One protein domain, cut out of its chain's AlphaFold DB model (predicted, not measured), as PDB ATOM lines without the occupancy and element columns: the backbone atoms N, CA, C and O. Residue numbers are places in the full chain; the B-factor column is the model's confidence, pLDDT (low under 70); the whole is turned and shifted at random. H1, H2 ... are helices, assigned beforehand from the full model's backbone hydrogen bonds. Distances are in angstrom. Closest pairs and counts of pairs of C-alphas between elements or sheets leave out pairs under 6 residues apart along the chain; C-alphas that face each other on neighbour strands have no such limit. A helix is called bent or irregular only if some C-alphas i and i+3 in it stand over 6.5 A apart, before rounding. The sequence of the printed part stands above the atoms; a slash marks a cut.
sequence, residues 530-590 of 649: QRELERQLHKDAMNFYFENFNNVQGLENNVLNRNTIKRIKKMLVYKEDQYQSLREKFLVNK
ATOM      1  N   GLN A 530      55.355   0.881  16.565       91.88
ATOM      2  CA  GLN A 530      54.100   1.541  16.203       91.88
ATOM      3  C   GLN A 530      52.876   0.642  16.426       91.88
ATOM      4  O   GLN A 530      51.817   1.127  16.818       91.88
ATOM      5  N   ARG A 531      53.005  -0.667  16.175       94.94
ATOM      6  CA  ARG A 531      51.934  -1.652  16.400       94.94
ATOM      7  C   ARG A 531      51.866  -2.152  17.838       94.94
ATOM      8  O   ARG A 531      50.900  -2.834  18.166       94.94
ATOM      9  N   GLU A 532      52.851  -1.868  18.686       95.88
ATOM     10  CA  GLU A 532      52.861  -2.378  20.058       95.88
ATOM     11  C   GLU A 532      51.729  -1.757  20.871       95.88
ATOM     12  O   GLU A 532      51.008  -2.466  21.563       95.88
ATOM     13  N   LEU A 533      51.452  -0.474  20.647       92.12
ATOM     14  CA  LEU A 533      50.313   0.208  21.255       92.12
ATOM     15  C   LEU A 533      48.967  -0.353  20.743       92.12
ATOM     16  O   LEU A 533      48.029  -0.532  21.513       92.12
ATOM     17  N   GLU A 534      48.877  -0.766  19.471       93.94
ATOM     18  CA  GLU A 534      47.689  -1.469  18.953       93.94
ATOM     19  C   GLU A 534      47.521  -2.894  19.499       93.94
ATOM     20  O   GLU A 534      46.388  -3.396  19.559       93.94
ATOM     21  N   ARG A 535      48.633  -3.568  19.820       96.38
ATOM     22  CA  ARG A 535      48.650  -4.884  20.468       96.38
ATOM     23  C   ARG A 535      48.246  -4.760  21.926       96.38
ATOM     24  O   ARG A 535      47.457  -5.587  22.366       96.38
ATOM     25  N   GLN A 536      48.724  -3.736  22.628       96.25
ATOM     26  CA  GLN A 536      48.324  -3.444  24.000       96.25
ATOM     27  C   GLN A 536      46.824  -3.167  24.066       96.25
ATOM     28  O   GLN A 536      46.103  -3.902  24.726       96.25
ATOM     29  N   LEU A 537      46.323  -2.284  23.202       96.25
ATOM     30  CA  LEU A 537      44.892  -2.030  23.042       96.25
ATOM     31  C   LEU A 537      44.078  -3.302  22.740       96.25
ATOM     32  O   LEU A 537      42.915  -3.425  23.117       96.25
ATOM     33  N   HIS A 538      44.658  -4.256  22.009       96.56
ATOM     34  CA  HIS A 538      43.998  -5.532  21.755       96.56
ATOM     35  C   HIS A 538      43.967  -6.436  22.992       96.56
ATOM     36  O   HIS A 538      42.945  -7.083  23.211       96.56
ATOM     37  N   LYS A 539      45.050  -6.477  23.778       96.56
ATOM     38  CA  LYS A 539      45.109  -7.198  25.057       96.56
ATOM     39  C   LYS A 539      44.125  -6.599  26.057       96.56
ATOM     40  O   LYS A 539      43.335  -7.339  26.624       96.56
ATOM     41  N   ASP A 540      44.078  -5.280  26.175       96.12
ATOM     42  CA  ASP A 540      43.160  -4.593  27.085       96.12
ATOM     43  C   ASP A 540      41.704  -4.827  26.667       96.12
ATOM     44  O   ASP A 540      40.853  -5.132  27.495       96.12
ATOM     45  N   ALA A 541      41.418  -4.831  25.358       96.50
ATOM     46  CA  ALA A 541      40.098  -5.206  24.856       96.50
ATOM     47  C   ALA A 541      39.727  -6.674  25.145       96.50
ATOM     48  O   ALA A 541      38.543  -6.966  25.317       96.50
ATOM     49  N   MET A 542      40.701  -7.597  25.172       95.75
ATOM     50  CA  MET A 542      40.475  -8.986  25.604       95.75
ATOM     51  C   MET A 542      40.183  -9.056  27.094       95.75
ATOM     52  O   MET A 542      39.211  -9.692  27.478       95.75
ATOM     53  N   ASN A 543      40.999  -8.397  27.913       95.00
ATOM     54  CA  ASN A 543      40.850  -8.402  29.365       95.00
ATOM     55  C   ASN A 543      39.499  -7.808  29.760       95.00
ATOM     56  O   ASN A 543      38.728  -8.470  30.442       95.00
ATOM     57  N   PHE A 544      39.139  -6.658  29.185       94.81
ATOM     58  CA  PHE A 544      37.822  -6.054  29.368       94.81
ATOM     59  C   PHE A 544      36.690  -7.004  28.954       94.81
ATOM     60  O   PHE A 544      35.657  -7.074  29.617       94.81
ATOM     61  N   TYR A 545      36.852  -7.739  27.848       94.69
ATOM     62  CA  TYR A 545      35.864  -8.733  27.436       94.69
ATOM     63  C   TYR A 545      35.754  -9.869  28.462       94.69
ATOM     64  O   TYR A 545      34.653 -10.242  28.852       94.69
ATOM     65  N   PHE A 546      36.870 -10.409  28.936       92.69
ATOM     66  CA  PHE A 546      36.844 -11.488  29.915       92.69
ATOM     67  C   PHE A 546      36.280 -11.032  31.265       92.69
ATOM     68  O   PHE A 546      35.399 -11.696  31.793       92.69
ATOM     69  N   GLU A 547      36.684  -9.876  31.783       92.69
ATOM     70  CA  GLU A 547      36.206  -9.339  33.065       92.69
ATOM     71  C   GLU A 547      34.696  -9.070  33.067       92.69
ATOM     72  O   GLU A 547      34.001  -9.420  34.021       92.69
ATOM     73  N   ASN A 548      34.165  -8.498  31.981       92.75
ATOM     74  CA  ASN A 548      32.751  -8.121  31.913       92.75
ATOM     75  C   ASN A 548      31.826  -9.258  31.463       92.75
ATOM     76  O   ASN A 548      30.635  -9.222  31.768       92.75
ATOM     77  N   PHE A 549      32.331 -10.245  30.714       88.31
ATOM     78  CA  PHE A 549      31.486 -11.282  30.111       88.31
ATOM     79  C   PHE A 549      31.729 -12.700  30.654       88.31
ATOM     80  O   PHE A 549      30.828 -13.525  30.518       88.31
ATOM     81  N   ASN A 550      32.862 -13.010  31.304       82.69
ATOM     82  CA  ASN A 550      33.063 -14.342  31.904       82.69
ATOM     83  C   ASN A 550      32.300 -14.539  33.217       82.69
ATOM     84  O   ASN A 550      31.964 -15.670  33.548       82.69
ATOM     85  N   ASN A 551      31.989 -13.464  33.946       77.12
ATOM     86  CA  ASN A 551      31.221 -13.560  35.192       77.12
ATOM     87  C   ASN A 551      29.725 -13.828  34.964       77.12
ATOM     88  O   ASN A 551      28.984 -14.069  35.916       77.12
ATOM     89  N   VAL A 552      29.266 -13.826  33.708       77.19
ATOM     90  CA  VAL A 552      27.914 -14.264  33.358       77.19
ATOM     91  C   VAL A 552      27.906 -15.797  33.377       77.19
ATOM     92  O   VAL A 552      28.152 -16.448  32.361       77.19
ATOM     93  N   GLN A 553      27.705 -16.355  34.577       55.56
ATOM     94  CA  GLN A 553      27.656 -17.791  34.868       55.56
ATOM     95  C   GLN A 553      26.848 -18.556  33.804       55.56
ATOM     96  O   GLN A 553      25.685 -18.242  33.554       55.56
ATOM     97  N   GLY A 554      27.463 -19.572  33.189       67.88
ATOM     98  CA  GLY A 554      26.764 -20.555  32.348       67.88
ATOM     99  C   GLY A 554      27.213 -20.668  30.888       67.88
ATOM    100  O   GLY A 554      26.655 -21.481  30.155       67.88
ATOM    101  N   LEU A 555      28.217 -19.912  30.436       58.28
ATOM    102  CA  LEU A 555      28.776 -20.057  29.084       58.28
ATOM    103  C   LEU A 555      30.197 -20.632  29.110       58.28
ATOM    104  O   LEU A 555      31.172 -19.973  28.757       58.28
ATOM    105  N   GLU A 556      30.302 -21.919  29.436       70.44
ATOM    106  CA  GLU A 556      31.540 -22.703  29.264       70.44
ATOM    107  C   GLU A 556      31.991 -22.786  27.789       70.44
ATOM    108  O   GLU A 556      33.130 -23.130  27.492       70.44
ATOM    109  N   ASN A 557      31.131 -22.370  26.849       70.12
ATOM    110  CA  ASN A 557      31.406 -22.315  25.413       70.12
ATOM    111  C   ASN A 557      31.502 -20.881  24.868       70.12
ATOM    112  O   ASN A 557      31.108 -20.640  23.724       70.12
ATOM    113  N   ASN A 558      31.981 -19.914  25.658       69.38
ATOM    114  CA  ASN A 558      32.154 -18.522  25.225       69.38
ATOM    115  C   ASN A 558      33.206 -18.394  24.107       69.38
ATOM    116  O   ASN A 558      34.352 -17.992  24.306       69.38
ATOM    117  N   VAL A 559      32.791 -18.716  22.882       82.38
ATOM    118  CA  VAL A 559      33.522 -18.412  21.659       82.38
ATOM    119  C   VAL A 559      33.678 -16.898  21.604       82.38
ATOM    120  O   VAL A 559      32.706 -16.170  21.390       82.38
ATOM    121  N   LEU A 560      34.914 -16.434  21.797       85.56
ATOM    122  CA  LEU A 560      35.312 -15.030  21.720       85.56
ATOM    123  C   LEU A 560      34.680 -14.354  20.503       85.56
ATOM    124  O   LEU A 560      35.085 -14.564  19.352       85.56
ATOM    125  N   ASN A 561      33.676 -13.512  20.747       92.56
ATOM    126  CA  ASN A 561      32.998 -12.822  19.665       92.56
ATOM    127  C   ASN A 561      33.917 -11.725  19.114       92.56
ATOM    128  O   ASN A 561      34.019 -10.619  19.654       92.56
ATOM    129  N   ARG A 562      34.564 -12.022  17.982       94.25
ATOM    130  CA  ARG A 562      35.499 -11.118  17.297       94.25
ATOM    131  C   ARG A 562      34.897  -9.737  17.005       94.25
ATOM    132  O   ARG A 562      35.639  -8.757  16.955       94.25
ATOM    133  N   ASN A 563      33.581  -9.631  16.812       95.62
ATOM    134  CA  ASN A 563      32.913  -8.347  16.588       95.62
ATOM    135  C   ASN A 563      32.761  -7.542  17.883       95.62
ATOM    136  O   ASN A 563      32.945  -6.325  17.850       95.62
ATOM    137  N   THR A 564      32.491  -8.198  19.013       94.06
ATOM    138  CA  THR A 564      32.431  -7.552  20.333       94.06
ATOM    139  C   THR A 564      33.790  -6.982  20.711       94.06
ATOM    140  O   THR A 564      33.887  -5.801  21.024       94.06
ATOM    141  N   ILE A 565      34.861  -7.756  20.531       95.50
ATOM    142  CA  ILE A 565      36.242  -7.298  20.741       95.50
ATOM    143  C   ILE A 565      36.574  -6.082  19.873       95.50
ATOM    144  O   ILE A 565      37.177  -5.125  20.346       95.50
ATOM    145  N   LYS A 566      36.177  -6.083  18.592       96.12
ATOM    146  CA  LYS A 566      36.380  -4.922  17.708       96.12
ATOM    147  C   LYS A 566      35.640  -3.680  18.212       96.12
ATOM    148  O   LYS A 566      36.158  -2.579  18.050       96.12
ATOM    149  N   ARG A 567      34.443  -3.838  18.788       94.81
ATOM    150  CA  ARG A 567      33.685  -2.730  19.390       94.81
ATOM    151  C   ARG A 567      34.346  -2.234  20.671       94.81
ATOM    152  O   ARG A 567      34.563  -1.036  20.774       94.81
ATOM    153  N   ILE A 568      34.745  -3.134  21.571       95.94
ATOM    154  CA  ILE A 568      35.486  -2.795  22.797       95.94
ATOM    155  C   ILE A 568      36.775  -2.053  22.440       95.94
ATOM    156  O   ILE A 568      37.021  -0.974  22.958       95.94
ATOM    157  N   LYS A 569      37.536  -2.550  21.458       96.56
ATOM    158  CA  LYS A 569      38.739  -1.882  20.951       96.56
ATOM    159  C   LYS A 569      38.461  -0.443  20.501       96.56
ATOM    160  O   LYS A 569      39.235   0.444  20.829       96.56
ATOM    161  N   LYS A 570      37.365  -0.200  19.769       95.31
ATOM    162  CA  LYS A 570      36.965   1.169  19.398       95.31
ATOM    163  C   LYS A 570      36.617   2.002  20.629       95.31
ATOM    164  O   LYS A 570      37.076   3.129  20.716       95.31
ATOM    165  N   MET A 571      35.858   1.448  21.572       95.25
ATOM    166  CA  MET A 571      35.487   2.139  22.810       95.25
ATOM    167  C   MET A 571      36.710   2.549  23.636       95.25
ATOM    168  O   MET A 571      36.770   3.692  24.071       95.25
ATOM    169  N   LEU A 572      37.694   1.661  23.807       94.75
ATOM    170  CA  LEU A 572      38.908   1.939  24.583       94.75
ATOM    171  C   LEU A 572      39.750   3.065  23.966       94.75
ATOM    172  O   LEU A 572      40.199   3.946  24.689       94.75
ATOM    173  N   VAL A 573      39.860   3.125  22.630       94.50
ATOM    174  CA  VAL A 573      40.520   4.252  21.929       94.50
ATOM    175  C   VAL A 573      39.875   5.602  22.268       94.50
ATOM    176  O   VAL A 573      40.560   6.625  22.305       94.50
ATOM    177  N   TYR A 574      38.558   5.618  22.503       92.25
ATOM    178  CA  TYR A 574      37.815   6.831  22.849       92.25
ATOM    179  C   TYR A 574      37.737   7.123  24.353       92.25
ATOM    180  O   TYR A 574      37.367   8.237  24.720       92.25
ATOM    181  N   LYS A 575      38.081   6.167  25.218       90.94
ATOM    182  CA  LYS A 575      37.971   6.337  26.671       90.94
ATOM    183  C   LYS A 575      39.289   6.654  27.355       90.94
ATOM    184  O   LYS A 575      39.279   7.435  28.291       90.94
ATOM    185  N   GLU A 576      40.386   6.053  26.914       90.06
ATOM    186  CA  GLU A 576      41.644   6.138  27.653       90.06
ATOM    187  C   GLU A 576      42.643   7.053  26.948       90.06
ATOM    188  O   GLU A 576      42.917   6.905  25.751       90.06
ATOM    189  N   ASP A 577      43.226   7.972  27.712       90.94
ATOM    190  CA  ASP A 577      44.168   8.973  27.200       90.94
ATOM    191  C   ASP A 577      45.471   8.342  26.700       90.94
ATOM    192  O   ASP A 577      46.071   8.817  25.736       90.94
ATOM    193  N   GLN A 578      45.860   7.180  27.241       88.12
ATOM    194  CA  GLN A 578      47.010   6.417  26.735       88.12
ATOM    195  C   GLN A 578      46.870   6.009  25.254       88.12
ATOM    196  O   GLN A 578      47.866   5.752  24.574       88.12
ATOM    197  N   TYR A 579      45.643   6.004  24.716       91.19
ATOM    198  CA  TYR A 579      45.352   5.718  23.311       91.19
ATOM    199  C   TYR A 579      45.123   6.964  22.449       91.19
ATOM    200  O   TYR A 579      44.763   6.830  21.274       91.19
ATOM    201  N   GLN A 580      45.391   8.166  22.965       90.06
ATOM    202  CA  GLN A 580      45.221   9.423  22.234       90.06
ATOM    203  C   GLN A 580      46.010   9.445  20.915       90.06
ATOM    204  O   GLN A 580      45.451   9.789  19.875       90.06
ATOM    205  N   SER A 581      47.243   8.929  20.898       85.56
ATOM    206  CA  SER A 581      48.052   8.836  19.667       85.56
ATOM    207  C   SER A 581      47.453   7.914  18.590       85.56
ATOM    208  O   SER A 581      47.676   8.116  17.392       85.56
ATOM    209  N   LEU A 582      46.681   6.886  18.974       85.44
ATOM    210  CA  LEU A 582      45.892   6.102  18.017       85.44
ATOM    211  C   LEU A 582      44.644   6.854  17.595       85.44
ATOM    212  O   LEU A 582      44.291   6.797  16.420       85.44
ATOM    213  N   ARG A 583      43.975   7.539  18.526       89.69
ATOM    214  CA  ARG A 583      42.787   8.339  18.226       89.69
ATOM    215  C   ARG A 583      43.092   9.385  17.161       89.69
ATOM    216  O   ARG A 583      42.369   9.442  16.174       89.69
ATOM    217  N   GLU A 584      44.183  10.128  17.310       89.81
ATOM    218  CA  GLU A 584      44.646  11.108  16.323       89.81
ATOM    219  C   GLU A 584      44.874  10.455  14.956       89.81
ATOM    220  O   GLU A 584      44.327  10.910  13.956       89.81
ATOM    221  N   LYS A 585      45.553   9.300  14.905       86.56
ATOM    222  CA  LYS A 585      45.719   8.535  13.655       86.56
ATOM    223  C   LYS A 585      44.388   8.087  13.046       86.56
ATOM    224  O   LYS A 585      44.256   8.061  11.824       86.56
ATOM    225  N   PHE A 586      43.407   7.696  13.857       83.44
ATOM    226  CA  PHE A 586      42.083   7.306  13.363       83.44
ATOM    227  C   PHE A 586      41.273   8.499  12.848       83.44
ATOM    228  O   PHE A 586      40.487   8.316  11.918       83.44
ATOM    229  N   LEU A 587      41.454   9.686  13.429       85.06
ATOM    230  CA  LEU A 587      40.794  10.916  12.994       85.06
ATOM    231  C   LEU A 587      41.399  11.445  11.689       85.06
ATOM    232  O   LEU A 587      40.648  11.662  10.744       85.06
ATOM    233  N   VAL A 588      42.732  11.515  11.582       84.50
ATOM    234  CA  VAL A 588      43.429  11.983  10.365       84.50
ATOM    235  C   VAL A 588      43.060  11.130   9.145       84.50
ATOM    236  O   VAL A 588      42.656  11.648   8.110       84.50
ATOM    237  N   ASN A 589      43.054   9.798   9.285       75.38
ATOM    238  CA  ASN A 589      42.671   8.903   8.184       75.38
ATOM    239  C   ASN A 589      41.199   9.042   7.740       75.38
ATOM    240  O   ASN A 589      40.825   8.519   6.689       75.38
ATOM    241  N   LYS A 590      40.339   9.674   8.548       75.50
ATOM    242  CA  LYS A 590      38.926   9.882   8.218       75.50
ATOM    243  C   LYS A 590      38.715  11.138   7.368       75.50
ATOM    244  O   LYS A 590      37.754  11.165   6.606       75.50
TER     245      LYS A 590
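What this domain is: This is residues 530 to 590 of the 649 residues of the protein "C2H2-type domain-containing protein" of Stylonychia lemnae (UniProt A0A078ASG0). Two helices, H1 and H2, cross near their middles as an X, and a third, H3, turns off at the far end of H2 to make a corner with it. A long loop joins H1 to H2, and its residues 551 to 557 stick out at the opposite end of the domain from H3. The printed part has 61 residues, with three named helices in the order H1, H2, H3 and no named strand; the class is all helix. The whole is loose, with a radius of gyration of the C-alphas of 13.2 A and spans of 42 by 19 by 18 A.

How they stand to each other: The longest helix is H1, residues 530 to 549. With its residues 537 to 545 alone it touches H2, residues 562 to 575; the closest C-alphas, of Ala 541 and Lys 569, are 5.3 A apart. Their lines are only just about perpendicular, at 70.1 degrees. H2 and H3, residues 577 to 590, touch only at the corner by their link, with the C-alphas of Val 573 and Tyr 579 closest at 5.2 A; their lines are about perpendicular at 73 degrees. H1 and H3 only just touch, with 3 pairs of C-alphas within 8 A, the closest being Leu 533 and Tyr 579 at 7.7 A. In H2 every O i to N i+4 pair is within hydrogen-bond range, against 15 of 16 in H1 and 7 of 10 in H3.

Where its parts are: H1 begins at C-alpha 530 (54.100, 1.541, 16.203) and is 29.5 A long. H2 is 20.0 A long. H3 is 19.7 A long and ends at C-alpha 590 (38.926, 9.882, 8.218); it is irregular, with C-alphas 578 and 581 7.5 A apart.

The domain as a whole: The C-alphas of Gly 554 and Val 588, 42.7 A apart, are the two farthest apart. The printed part has no cut. The link from H1 to H2, 12 residues, is long; that from H2 to H3 is tight. The model's pLDDT is under 70 at residues 553 to 555 and 558.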